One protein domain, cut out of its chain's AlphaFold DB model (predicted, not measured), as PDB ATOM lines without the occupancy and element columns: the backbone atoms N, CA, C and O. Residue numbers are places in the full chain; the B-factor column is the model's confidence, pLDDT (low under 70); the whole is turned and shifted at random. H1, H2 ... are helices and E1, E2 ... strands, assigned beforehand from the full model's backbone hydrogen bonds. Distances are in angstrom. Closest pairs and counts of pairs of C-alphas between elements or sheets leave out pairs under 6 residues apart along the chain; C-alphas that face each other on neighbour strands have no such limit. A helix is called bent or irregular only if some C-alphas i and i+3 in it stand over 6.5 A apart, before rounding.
ATOM      1  N   ASP A 294      88.272 116.262 157.029       89.50
ATOM      2  CA  ASP A 294      88.020 115.203 156.047       89.50
ATOM      3  C   ASP A 294      88.007 113.792 156.663       89.50
ATOM      4  O   ASP A 294      87.439 112.859 156.083       89.50
ATOM      5  N   THR A 295      88.618 113.614 157.837       87.56
ATOM      6  CA  THR A 295      88.752 112.305 158.491       87.56
ATOM      7  C   THR A 295      87.727 112.135 159.606       87.56
ATOM      8  O   THR A 295      87.617 112.958 160.512       87.56
ATOM      9  N   TYR A 296      86.995 111.016 159.591       89.31
ATOM     10  CA  TYR A 296      86.105 110.677 160.700       89.31
ATOM     11  C   TYR A 296      86.895 110.516 162.006       89.31
ATOM     12  O   TYR A 296      87.976 109.922 161.995       89.31
ATOM     13  N   PRO A 297      86.352 110.981 163.147       88.44
ATOM     14  CA  PRO A 297      87.015 110.791 164.427       88.44
ATOM     15  C   PRO A 297      87.208 109.291 164.708       88.44
ATOM     16  O   PRO A 297      86.315 108.495 164.395       88.44
ATOM     17  N   PRO A 298      88.342 108.890 165.308       89.75
ATOM     18  CA  PRO A 298      88.632 107.486 165.579       89.75
ATOM     19  C   PRO A 298      87.600 106.899 166.550       89.75
ATOM     20  O   PRO A 298      87.271 107.519 167.565       89.75
ATOM     21  N   VAL A 299      87.098 105.697 166.256       92.56
ATOM     22  CA  VAL A 299      86.039 105.042 167.056       92.56
ATOM     23  C   VAL A 299      86.521 103.774 167.747       92.56
ATOM     24  O   VAL A 299      85.988 103.403 168.794       92.56
ATOM     25  N   LEU A 300      87.531 103.103 167.193       93.94
ATOM     26  CA  LEU A 300      88.127 101.928 167.817       93.94
ATOM     27  C   LEU A 300      89.202 102.354 168.816       93.94
ATOM     28  O   LEU A 300      89.987 103.259 168.551       93.94
ATOM     29  N   ASN A 301      89.314 101.643 169.942       93.69
ATOM     30  CA  ASN A 301      90.331 101.942 170.962       93.69
ATOM     31  C   ASN A 301      91.752 102.016 170.383       93.69
ATOM     32  O   ASN A 301      92.535 102.866 170.790       93.69
ATOM     33  N   THR A 302      92.082 101.149 169.423       94.38
ATOM     34  CA  THR A 302      93.391 101.146 168.756       94.38
ATOM     35  C   THR A 302      93.617 102.393 167.904       94.38
ATOM     36  O   THR A 302      94.716 102.932 167.911       94.38
ATOM     37  N   GLU A 303      92.584 102.871 167.207       93.06
ATOM     38  CA  GLU A 303      92.642 104.101 166.406       93.06
ATOM     39  C   GLU A 303      92.753 105.333 167.307       93.06
ATOM     40  O   GLU A 303      93.528 106.238 167.021       93.06
ATOM     41  N   ILE A 304      92.020 105.345 168.427       93.50
ATOM     42  CA  ILE A 304      92.063 106.435 169.407       93.50
ATOM     43  C   ILE A 304      93.469 106.549 170.001       93.50
ATOM     44  O   ILE A 304      94.011 107.649 170.078       93.50
ATOM     45  N   ILE A 305      94.072 105.426 170.408       94.00
ATOM     46  CA  ILE A 305      95.437 105.410 170.952       94.00
ATOM     47  C   ILE A 305      96.434 105.917 169.903       94.00
ATOM     48  O   ILE A 305      97.185 106.840 170.205       94.00
ATOM     49  N   ALA A 306      96.393 105.381 168.679       92.69
ATOM     50  CA  ALA A 306      97.299 105.787 167.604       92.69
ATOM     51  C   ALA A 306      97.176 107.285 167.273       92.69
ATOM     52  O   ALA A 306      98.184 107.981 167.181       92.69
ATOM     53  N   PHE A 307      95.948 107.806 167.188       92.25
ATOM     54  CA  PHE A 307      95.697 109.229 166.961       92.25
ATOM     55  C   PHE A 307      96.357 110.110 168.031       92.25
ATOM     56  O   PHE A 307      97.032 111.086 167.703       92.25
ATOM     57  N   TRP A 308      96.192 109.772 169.314       93.94
ATOM     58  CA  TRP A 308      96.808 110.543 170.397       93.94
ATOM     59  C   TRP A 308      98.331 110.411 170.413       93.94
ATOM     60  O   TRP A 308      99.014 111.408 170.640       93.94
ATOM     61  N   GLU A 309      98.871 109.219 170.150       94.56
ATOM     62  CA  GLU A 309     100.316 109.010 170.008       94.56
ATOM     63  C   GLU A 309     100.904 109.876 168.888       94.56
ATOM     64  O   GLU A 309     101.938 110.515 169.092       94.56
ATOM     65  N   ASP A 310     100.226 109.965 167.742       90.94
ATOM     66  CA  ASP A 310     100.638 110.811 166.622       90.94
ATOM     67  C   ASP A 310     100.516 112.304 166.948       90.94
ATOM     68  O   ASP A 310     101.451 113.069 166.703       90.94
ATOM     69  N   LEU A 311      99.425 112.734 167.587       90.62
ATOM     70  CA  LEU A 311      99.262 114.127 168.007       90.62
ATOM     71  C   LEU A 311     100.312 114.538 169.055       90.62
ATOM     72  O   LEU A 311     100.814 115.666 169.033       90.62
ATOM     73  N   PHE A 312     100.714 113.627 169.947       93.56
ATOM     74  CA  PHE A 312     101.799 113.885 170.897       93.56
ATOM     75  C   PHE A 312     103.157 114.075 170.218       93.56
ATOM     76  O   PHE A 312     103.998 114.783 170.780       93.56
ATOM     77  N   LYS A 313     103.376 113.540 169.008       92.44
ATOM     78  CA  LYS A 313     104.590 113.843 168.228       92.44
ATOM     79  C   LYS A 313     104.653 115.325 167.869       92.44
ATOM     80  O   LYS A 313     105.707 115.925 168.040       92.44
ATOM     81  N   VAL A 314     103.529 115.948 167.501       90.88
ATOM     82  CA  VAL A 314     103.463 117.401 167.240       90.88
ATOM     83  C   VAL A 314     103.878 118.193 168.483       90.88
ATOM     84  O   VAL A 314     104.728 119.080 168.409       90.88
ATOM     85  N   ALA A 315     103.338 117.839 169.651       89.75
ATOM     86  CA  ALA A 315     103.701 118.487 170.911       89.75
ATOM     87  C   ALA A 315     105.187 118.283 171.271       89.75
ATOM     88  O   ALA A 315     105.843 119.212 171.751       89.75
ATOM     89  N   ALA A 316     105.731 117.088 171.024       89.62
ATOM     90  CA  ALA A 316     107.144 116.789 171.232       89.62
ATOM     91  C   ALA A 316     108.047 117.611 170.296       89.62
ATOM     92  O   ALA A 316     109.036 118.182 170.761       89.62
ATOM     93  N   THR A 317     107.681 117.745 169.019       90.81
ATOM     94  CA  THR A 317     108.391 118.593 168.052       90.81
ATOM     95  C   THR A 317     108.352 120.063 168.466       90.81
ATOM     96  O   THR A 317     109.401 120.702 168.507       90.81
ATOM     97  N   LEU A 318     107.195 120.601 168.866       88.75
ATOM     98  CA  LEU A 318     107.093 121.983 169.361       88.75
ATOM     99  C   LEU A 318     107.974 122.221 170.594       88.75
ATOM    100  O   LEU A 318     108.654 123.243 170.696       88.75
ATOM    101  N   LYS A 319     108.015 121.256 171.520       86.94
ATOM    102  CA  LYS A 319     108.911 121.313 172.680       86.94
ATOM    103  C   LYS A 319     110.385 121.321 172.261       86.94
ATOM    104  O   LYS A 319     111.152 122.085 172.840       86.94
ATOM    105  N   SER A 320     110.764 120.505 171.274       85.19
ATOM    106  CA  SER A 320     112.120 120.489 170.705       85.19
ATOM    107  C   SER A 320     112.484 121.847 170.102       85.19
ATOM    108  O   SER A 320     113.538 122.394 170.416       85.19
ATOM    109  N   LEU A 321     111.580 122.443 169.318       83.75
ATOM    110  CA  LEU A 321     111.792 123.745 168.681       83.75
ATOM    111  C   LEU A 321     111.996 124.874 169.693       83.75
ATOM    112  O   LEU A 321     112.938 125.646 169.556       83.75
ATOM    113  N   HIS A 322     111.187 124.937 170.753       77.75
ATOM    114  CA  HIS A 322     111.369 125.928 171.823       77.75
ATOM    115  C   HIS A 322     112.701 125.793 172.576       77.75
ATOM    116  O   HIS A 322     113.137 126.731 173.244       77.75
ATOM    117  N   GLN A 323     113.328 124.620 172.517       74.69
ATOM    118  CA  GLN A 323     114.620 124.334 173.139       74.69
ATOM    119  C   GLN A 323     115.764 124.361 172.119       74.69
ATOM    120  O   GLN A 323     116.905 124.071 172.478       74.69
ATOM    121  N   PHE A 324     115.475 124.697 170.858       72.75
ATOM    122  CA  PHE A 324     116.440 124.598 169.781       72.75
ATOM    123  C   PHE A 324     117.417 125.773 169.810       72.75
ATOM    124  O   PHE A 324     117.038 126.940 169.708       72.75
ATOM    125  N   GLU A 325     118.693 125.436 169.956       70.81
ATOM    126  CA  GLU A 325     119.806 126.373 169.888       70.81
ATOM    127  C   GLU A 325     120.236 126.543 168.432       70.81
ATOM    128  O   GLU A 325     120.585 125.570 167.761       70.81
ATOM    129  N   TYR A 326     120.263 127.781 167.947       67.00
ATOM    130  CA  TYR A 326     120.882 128.114 166.672       67.00
ATOM    131  C   TYR A 326     122.021 129.106 166.882       67.00
ATOM    132  O   TYR A 326     121.999 129.960 167.771       67.00
ATOM    133  N   LYS A 327     123.061 128.969 166.063       63.50
ATOM    134  CA  LYS A 327     124.196 129.884 166.065       63.50
ATOM    135  C   LYS A 327     123.921 130.971 165.031       63.50
ATOM    136  O   LYS A 327     123.865 130.661 163.844       63.50
ATOM    137  N   GLY A 328     123.726 132.206 165.482       60.44
ATOM    138  CA  GLY A 328     123.573 133.357 164.592       60.44
ATOM    139  C   GLY A 328     124.856 133.648 163.809       60.44
ATOM    140  O   GLY A 328     125.933 133.153 164.158       60.44
ATOM    141  N   GLU A 329     124.760 134.482 162.771       56.31
ATOM    142  CA  GLU A 329     125.919 134.916 161.968       56.31
ATOM    143  C   GLU A 329     127.004 135.610 162.813       56.31
ATOM    144  O   GLU A 329     128.193 135.524 162.511       56.31
ATOM    145  N   ASP A 330     126.612 136.232 163.930       65.94
ATOM    146  CA  ASP A 330     127.511 136.852 164.912       65.94
ATOM    147  C   ASP A 330     128.237 135.837 165.820       65.94
ATOM    148  O   ASP A 330     129.010 136.211 166.708       65.94
ATOM    149  N   GLY A 331     127.990 134.543 165.615       63.78
ATOM    150  CA  GLY A 331     128.570 133.445 166.372       63.78
ATOM    151  C   GLY A 331     127.942 133.210 167.746       63.78
ATOM    152  O   GLY A 331     128.391 132.289 168.438       63.78
ATOM    153  N   LYS A 332     126.923 133.982 168.149       67.19
ATOM    154  CA  LYS A 332     126.218 133.777 169.420       67.19
ATOM    155  C   LYS A 332     125.176 132.675 169.293       67.19
ATOM    156  O   LYS A 332     124.488 132.555 168.284       67.19
ATOM    157  N   ILE A 333     125.052 131.889 170.358       70.50
ATOM    158  CA  ILE A 333     123.982 130.904 170.502       70.50
ATOM    159  C   ILE A 333     122.720 131.651 170.927       70.50
ATOM    160  O   ILE A 333     122.713 132.342 171.949       70.50
ATOM    161  N   GLN A 334     121.671 131.529 170.127       66.38
ATOM    162  CA  GLN A 334     120.337 132.024 170.428       66.38
ATOM    163  C   GLN A 334     119.375 130.839 170.487       66.38
ATOM    164  O   GLN A 334     119.560 129.833 169.807       66.38
ATOM    165  N   TYR A 335     118.350 130.958 171.323       65.31
ATOM    166  CA  TYR A 335     117.269 129.985 171.369       65.31
ATOM    167  C   TYR A 335     116.182 130.420 170.405       65.31
ATOM    168  O   TYR A 335     115.832 131.605 170.372       65.31
ATOM    169  N   TYR A 336     115.630 129.466 169.666       60.25
ATOM    170  CA  TYR A 336     114.434 129.695 168.876       60.25
ATOM    171  C   TYR A 336     113.294 130.103 169.817       60.25
ATOM    172  O   TYR A 336     112.771 129.302 170.593       60.25
TER     173      TYR A 336
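This is residues 294 to 336 of the 338 residues of an uncharacterized protein of Hyaloscypha bicolor E (UniProt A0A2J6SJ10). One long helix, H1, makes most of the length of a rod, with a small two-stranded hairpin, E1 and E2, as a head beyond its last residues. Before H1, residues 294 to 300 form an arm at the other end of the rod, bent away from the helix line. The printed part has 43 residues with one named helix and two named strands, in the order H1, E1, E2; the sheet is E1 - E2, antiparallel, and the class is mixed, helices and strands. The whole is extended, with a radius of gyration of the C-alphas of 17.2 A and spans of 52 by 19 by 8 A.

The printed part begins at Asp 294, C-alpha at (88.020, 115.203, 156.047). H1 holds residues 301 to 322 and is 31.9 A long from its first C-alpha at (90.331, 101.942, 170.962) to its last at (111.369, 125.928, 171.823). E1 holds residues 325 to 327 and E2 residues 333 to 335, each 6.8 A long; E2 ends with C-alpha 335 at (117.269, 129.985, 171.369).

In H1, 17 of 18 O i to N i+4 pairs are within hydrogen-bond range. A tight link of 2 residues joins H1 to E1. E1 and E2 are a hairpin with a tight link of 5 residues, and their directions stand at 141 degrees. C-alphas 327 and 333 face each other at 4.6 A; N 326 and O 334 are within hydrogen-bond range at 2.9 A, and N 334 and O 326 at 2.8 A. The closest C-alphas of H1 and E2 are those of His 322 and Tyr 335, 7.2 A apart.

The two C-alphas farthest apart are those of Leu 300 and Asp 330, at 52.7 A. Residues 299 to 305, of which 301 to 305 belong to H1, and residues 309 to 319 of H1 stand free. The printed part has no cut. The mean pLDDT of the printed part is 82.5; residues 326 to 332 and 334 to 336 are under 70.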